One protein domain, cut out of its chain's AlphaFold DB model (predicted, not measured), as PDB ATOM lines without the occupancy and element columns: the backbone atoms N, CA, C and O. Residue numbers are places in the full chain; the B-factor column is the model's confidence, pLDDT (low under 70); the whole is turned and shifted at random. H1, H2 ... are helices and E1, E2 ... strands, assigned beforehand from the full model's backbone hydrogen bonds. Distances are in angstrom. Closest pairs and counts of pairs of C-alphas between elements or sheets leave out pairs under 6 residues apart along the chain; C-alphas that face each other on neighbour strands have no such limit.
ATOM      1  N   ILE A  13     108.047 102.329  81.844       70.25
ATOM      2  CA  ILE A  13     109.508 102.343  81.800       70.25
ATOM      3  C   ILE A  13     109.979 101.185  80.924       70.25
ATOM      4  O   ILE A  13     109.621 100.034  81.184       70.25
ATOM      5  N   ASP A  14     110.790 101.499  79.915       78.44
ATOM      6  CA  ASP A  14     111.601 100.513  79.209       78.44
ATOM      7  C   ASP A  14     112.878 100.264  80.025       78.44
ATOM      8  O   ASP A  14     113.639 101.187  80.313       78.44
ATOM      9  N   LEU A  15     113.083  99.025  80.476       74.25
ATOM     10  CA  LEU A  15     114.224  98.672  81.324       74.25
ATOM     11  C   LEU A  15     115.516  98.439  80.530       74.25
ATOM     12  O   LEU A  15     116.583  98.405  81.151       74.25
ATOM     13  N   ASP A  16     115.415  98.262  79.212       80.25
ATOM     14  CA  ASP A  16     116.545  98.051  78.304       80.25
ATOM     15  C   ASP A  16     117.070  99.373  77.719       80.25
ATOM     16  O   ASP A  16     118.145  99.411  77.113       80.25
ATOM     17  N   GLU A  17     116.371 100.485  77.964       82.25
ATOM     18  CA  GLU A  17     116.848 101.824  77.628       82.25
ATOM     19  C   GLU A  17     118.139 102.163  78.397       82.25
ATOM     20  O   GLU A  17     118.290 101.861  79.584       82.25
ATOM     21  N   VAL A  18     119.088 102.820  77.726       87.88
ATOM     22  CA  VAL A  18     120.320 103.323  78.347       87.88
ATOM     23  C   VAL A  18     120.155 104.807  78.639       87.88
ATOM     24  O   VAL A  18     120.078 105.621  77.718       87.88
ATOM     25  N   ILE A  19     120.172 105.168  79.920       83.62
ATOM     26  CA  ILE A  19     120.106 106.563  80.349       83.62
ATOM     27  C   ILE A  19     121.509 107.153  80.486       83.62
ATOM     28  O   ILE A  19     122.462 106.472  80.877       83.62
ATOM     29  N   THR A  20     121.634 108.445  80.185       87.31
ATOM     30  CA  THR A  20     122.841 109.224  80.494       87.31
ATOM     31  C   THR A  20     122.586 110.027  81.763       87.31
ATOM     32  O   THR A  20     121.632 110.800  81.831       87.31
ATOM     33  N   ARG A  21     123.414 109.811  82.783       81.62
ATOM     34  CA  ARG A  21     123.345 110.500  84.073       81.62
ATOM     35  C   ARG A  21     123.935 111.907  83.961       81.62
ATOM     36  O   ARG A  21     124.689 112.211  83.038       81.62
ATOM     37  N   SER A  22     123.619 112.769  84.925       79.62
ATOM     38  CA  SER A  22     124.122 114.152  84.969       79.62
ATOM     39  C   SER A  22     125.645 114.253  85.114       79.62
ATOM     40  O   SER A  22     126.216 115.276  84.759       79.62
ATOM     41  N   ASP A  23     126.301 113.197  85.600       85.50
ATOM     42  CA  ASP A  23     127.762 113.070  85.673       85.50
ATOM     43  C   ASP A  23     128.399 112.578  84.353       85.50
ATOM     44  O   ASP A  23     129.607 112.360  84.285       85.50
ATOM     45  N   GLY A  24     127.599 112.397  83.295       86.38
ATOM     46  CA  GLY A  24     128.037 111.921  81.982       86.38
ATOM     47  C   GLY A  24     128.176 110.400  81.868       86.38
ATOM     48  O   GLY A  24     128.441 109.896  80.775       86.38
ATOM     49  N   THR A  25     127.976 109.649  82.955       87.38
ATOM     50  CA  THR A  25     128.022 108.184  82.920       87.38
ATOM     51  C   THR A  25     126.749 107.607  82.305       87.38
ATOM     52  O   THR A  25     125.675 108.214  82.331       87.38
ATOM     53  N   LYS A  26     126.860 106.415  81.715       87.69
ATOM     54  CA  LYS A  26     125.725 105.695  81.130       87.69
ATOM     55  C   LYS A  26     125.379 104.499  81.994       87.69
ATOM     56  O   LYS A  26     126.268 103.747  82.386       87.69
ATOM     57  N   ALA A  27     124.093 104.308  82.250       83.81
ATOM     58  CA  ALA A  27     123.599 103.143  82.966       83.81
ATOM     59  C   ALA A  27     122.316 102.625  82.308       83.81
ATOM     60  O   ALA A  27     121.531 103.427  81.798       83.81
ATOM     61  N   PRO A  28     122.064 101.306  82.339       86.00
ATOM     62  CA  PRO A  28     120.756 100.776  81.987       86.00
ATOM     63  C   PRO A  28     119.683 101.372  82.901       86.00
ATOM     64  O   PRO A  28     119.895 101.504  84.113       86.00
ATOM     65  N   MET A  29     118.510 101.662  82.346       84.19
ATOM     66  CA  MET A  29     117.347 102.137  83.093       84.19
ATOM     67  C   MET A  29     116.993 101.171  84.232       84.19
ATOM     68  O   MET A  29     116.619 101.597  85.323       84.19
ATOM     69  N   ARG A  30     117.226  99.866  84.039       83.69
ATOM     70  CA  ARG A  30     117.125  98.846  85.092       83.69
ATOM     71  C   ARG A  30     117.951  99.152  86.343       83.69
ATOM     72  O   ARG A  30     117.442  98.985  87.449       83.69
ATOM     73  N   GLU A  31     119.202  99.571  86.188       83.44
ATOM     74  CA  GLU A  31     120.077  99.863  87.329       83.44
ATOM     75  C   GLU A  31     119.621 101.134  88.045       83.44
ATOM     76  O   GLU A  31     119.513 101.149  89.268       83.44
ATOM     77  N   PHE A  32     119.214 102.151  87.283       83.12
ATOM     78  CA  PHE A  32     118.630 103.368  87.842       83.12
ATOM     79  C   PHE A  32     117.358 103.089  88.650       83.12
ATOM     80  O   PHE A  32     117.195 103.591  89.760       83.12
ATOM     81  N   VAL A  33     116.462 102.252  88.125       81.19
ATOM     82  CA  VAL A  33     115.233 101.867  88.822       81.19
ATOM     83  C   VAL A  33     115.552 101.098  90.108       81.19
ATOM     84  O   VAL A  33     114.935 101.372  91.134       81.19
ATOM     85  N   LYS A  34     116.537 100.189  90.106       83.62
ATOM     86  CA  LYS A  34     116.978  99.497  91.333       83.62
ATOM     87  C   LYS A  34     117.491 100.472  92.392       83.62
ATOM     88  O   LYS A  34     117.084 100.368  93.546       83.62
ATOM     89  N   GLU A  35     118.350 101.415  92.008       84.31
ATOM     90  CA  GLU A  35     118.851 102.450  92.921       84.31
ATOM     91  C   GLU A  35     117.700 103.311  93.458       84.31
ATOM     92  O   GLU A  35     117.599 103.544  94.660       84.31
ATOM     93  N   MET A  36     116.769 103.716  92.593       82.75
ATOM     94  CA  MET A  36     115.600 104.504  92.980       82.75
ATOM     95  C   MET A  36     114.730 103.772  94.010       82.75
ATOM     96  O   MET A  36     114.352 104.377  95.011       82.75
ATOM     97  N   LEU A  37     114.475 102.472  93.826       84.50
ATOM     98  CA  LEU A  37     113.746 101.642  94.794       84.50
ATOM     99  C   LEU A  37     114.515 101.434  96.103       84.50
ATOM    100  O   LEU A  37     113.893 101.321  97.157       84.50
ATOM    101  N   HIS A  38     115.849 101.381  96.049       84.94
ATOM    102  CA  HIS A  38     116.681 101.293  97.248       84.94
ATOM    103  C   HIS A  38     116.513 102.537  98.129       84.94
ATOM    104  O   HIS A  38     116.301 102.412  99.333       84.94
ATOM    105  N   TYR A  39     116.534 103.731  97.527       84.38
ATOM    106  CA  TYR A  39     116.327 104.991  98.250       84.38
ATOM    107  C   TYR A  39     114.857 105.282  98.580       84.38
ATOM    108  O   TYR A  39     114.576 106.052  99.495       84.38
ATOM    109  N   ASN A  40     113.915 104.674  97.855       83.06
ATOM    110  CA  ASN A  40     112.477 104.874  98.027       83.06
ATOM    111  C   ASN A  40     111.786 103.526  98.305       83.06
ATOM    112  O   ASN A  40     111.059 103.017  97.446       83.06
ATOM    113  N   PRO A  41     111.975 102.941  99.505       84.25
ATOM    114  CA  PRO A  41     111.462 101.610  99.836       84.25
ATOM    115  C   PRO A  41     109.930 101.533  99.836       84.25
ATOM    116  O   PRO A  41     109.385 100.434  99.752       84.25
ATOM    117  N   ASP A  42     109.243 102.677  99.881       86.25
ATOM    118  CA  ASP A  42     107.789 102.801  99.744       86.25
ATOM    119  C   ASP A  42     107.284 102.518  98.327       86.25
ATOM    120  O   ASP A  42     106.076 102.486  98.113       86.25
ATOM    121  N   PHE A  43     108.163 102.346  97.342       83.00
ATOM    122  CA  PHE A  43     107.787 102.063  95.962       83.00
ATOM    123  C   PHE A  43     108.202 100.647  95.557       83.00
ATOM    124  O   PHE A  43     109.102 100.033  96.130       83.00
ATOM    125  N   GLU A  44     107.508 100.099  94.569       84.25
ATOM    126  CA  GLU A  44     107.822  98.823  93.936       84.25
ATOM    127  C   GLU A  44     107.537  98.890  92.437       84.25
ATOM    128  O   GLU A  44     106.698  99.672  91.979       84.25
ATOM    129  N   VAL A  45     108.221  98.043  91.672       79.75
ATOM    130  CA  VAL A  45     107.938  97.879  90.249       79.75
ATOM    131  C   VAL A  45     107.051  96.658  90.072       79.75
ATOM    132  O   VAL A  45     107.333  95.588  90.601       79.75
ATOM    133  N   THR A  46     105.982  96.817  89.305       78.12
ATOM    134  CA  THR A  46     105.056  95.742  88.949       78.12
ATOM    135  C   THR A  46     104.983  95.589  87.444       78.12
ATOM    136  O   THR A  46     104.985  96.575  86.711       78.12
ATOM    137  N   THR A  47     104.912  94.349  86.976       78.19
ATOM    138  CA  THR A  47     104.712  94.041  85.560       78.19
ATOM    139  C   THR A  47     103.232  94.014  85.223       78.19
ATOM    140  O   THR A  47     102.391  93.629  86.043       78.19
ATOM    141  N   SER A  48     102.897  94.367  83.986       73.38
ATOM    142  CA  SER A  48     101.585  94.062  83.428       73.38
ATOM    143  C   SER A  48     101.337  92.545  83.470       73.38
ATOM    144  O   SER A  48     102.294  91.767  83.435       73.38
ATOM    145  N   PRO A  49     100.071  92.086  83.494       70.62
ATOM    146  CA  PRO A  49      99.749  90.655  83.456       70.62
ATOM    147  C   PRO A  49     100.328  89.916  82.240       70.62
ATOM    148  O   PRO A  49     100.416  88.694  82.249       70.62
ATOM    149  N   ARG A  50     100.706  90.658  81.190       72.50
ATOM    150  CA  ARG A  50     101.326  90.145  79.965       72.50
ATOM    151  C   ARG A  50     102.854  90.284  79.942       72.50
ATOM    152  O   ARG A  50     103.474  89.843  78.988       72.50
ATOM    153  N   GLY A  51     103.468  90.895  80.960       64.38
ATOM    154  CA  GLY A  51     104.922  91.089  81.059       64.38
ATOM    155  C   GLY A  51     105.501  92.180  80.149       64.38
ATOM    156  O   GLY A  51     106.676  92.503  80.258       64.38
ATOM    157  N   GLU A  52     104.681  92.786  79.292       63.28
ATOM    158  CA  GLU A  52     105.105  93.738  78.254       63.28
ATOM    159  C   GLU A  52     105.447  95.131  78.799       63.28
ATOM    160  O   GLU A  52     105.946  95.987  78.077       63.28
ATOM    161  N   THR A  53     105.098  95.431  80.052       66.12
ATOM    162  CA  THR A  53     105.251  96.787  80.586       66.12
ATOM    163  C   THR A  53     105.489  96.775  82.084       66.12
ATOM    164  O   THR A  53     104.766  96.105  82.822       66.12
ATOM    165  N   TRP A  54     106.462  97.568  82.525       71.62
ATOM    166  CA  TRP A  54     106.805  97.758  83.929       71.62
ATOM    167  C   TRP A  54     106.232  99.086  84.435       71.62
ATOM    168  O   TRP A  54     106.304 100.107  83.747       71.62
ATOM    169  N   TYR A  55     105.657  99.066  85.638       73.38
ATOM    170  CA  TYR A  55     105.032 100.214  86.296       73.38
ATOM    171  C   TYR A  55     105.613 100.414  87.687       73.38
ATOM    172  O   TYR A  55     105.713  99.459  88.454       73.38
ATOM    173  N   LEU A  56     105.903 101.661  88.048       77.19
ATOM    174  CA  LEU A  56     106.217 102.031  89.422       77.19
ATOM    175  C   LEU A  56     104.916 102.282  90.199       77.19
ATOM    176  O   LEU A  56     104.084 103.084  89.773       77.19
ATOM    177  N   ARG A  57     104.742 101.626  91.347       80.06
ATOM    178  CA  ARG A  57     103.607 101.846  92.253       80.06
ATOM    179  C   ARG A  57     104.089 102.058  93.684       80.06
ATOM    180  O   ARG A  57     105.117 101.517  94.076       80.06
ATOM    181  N   LYS A  58     103.338 102.828  94.472       81.06
ATOM    182  CA  LYS A  58     103.574 102.945  95.915       81.06
ATOM    183  C   LYS A  58     103.022 101.698  96.617       81.06
ATOM    184  O   LYS A  58     101.900 101.283  96.320       81.06
ATOM    185  N   LYS A  59     103.797 101.117  97.528       78.44
ATOM    186  CA  LYS A  59     103.373 100.053  98.440       78.44
ATOM    187  C   LYS A  59     102.234 100.579  99.323       78.44
ATOM    188  O   LYS A  59     102.218 101.758  99.684       78.44
TER     189      LYS A  59
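This is residues 13 to 59 of the 60 residues of an uncharacterized protein of Candidatus Bathyarchaeota archaeon RBG_16_57_9 (UniProt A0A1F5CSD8). What is the shape? Two small hairpins, E3 with E4 and the shorter E1 with E2, lie at opposite ends of an only just flat outline, and helix H1 stands between them with few contacts. What builds it? The printed part has 47 residues, with one named helix and four named strands in the order E1, E2, H1, E3, E4; the class is mixed and both two-stranded sheets are antiparallel. How compact? It is only just loose, close to compact: radius of gyration of the C-alphas 11.6 A, spans 35 by 23 by 10 A.

Where is the larger sheet? E3, residues 43 to 47, and E4, residues 54 to 58, each measure 13.5 A; C-alpha 58 is at (103.574, 102.945, 95.915). And the rest? H1, residues 29 to 39, measures 15.5 A. E1, residues 18 to 20, begins with C-alpha 18 at (120.320, 103.323, 78.347) and measures 6.8 A; E2, residues 26 to 28, measures 7.0 A.

How do strands pair? Hairpin E3 and E4 is antiparallel at 148 degrees, with N 44 and O 57 within hydrogen-bond range at 2.8 A. Hairpin E1 and E2 is antiparallel at 146 degrees, with N 19 and O 27 at 2.9 A; both strands are apart from E3 and E4. Where is H1? Its closest C-alphas are Leu 37 to Phe 43 of E3, 6.1 A, and Met 29 to Val 18 of E1, 5.7 A. Its O i to N i+4 pairs are each within hydrogen-bond range.

How large? The two C-alphas farthest apart, of Asp 23 and Pro 49, are 35.9 A apart. Any cut or weak place? The printed part has no cut and no long link; pLDDT is under 70 at residues 51 to 53.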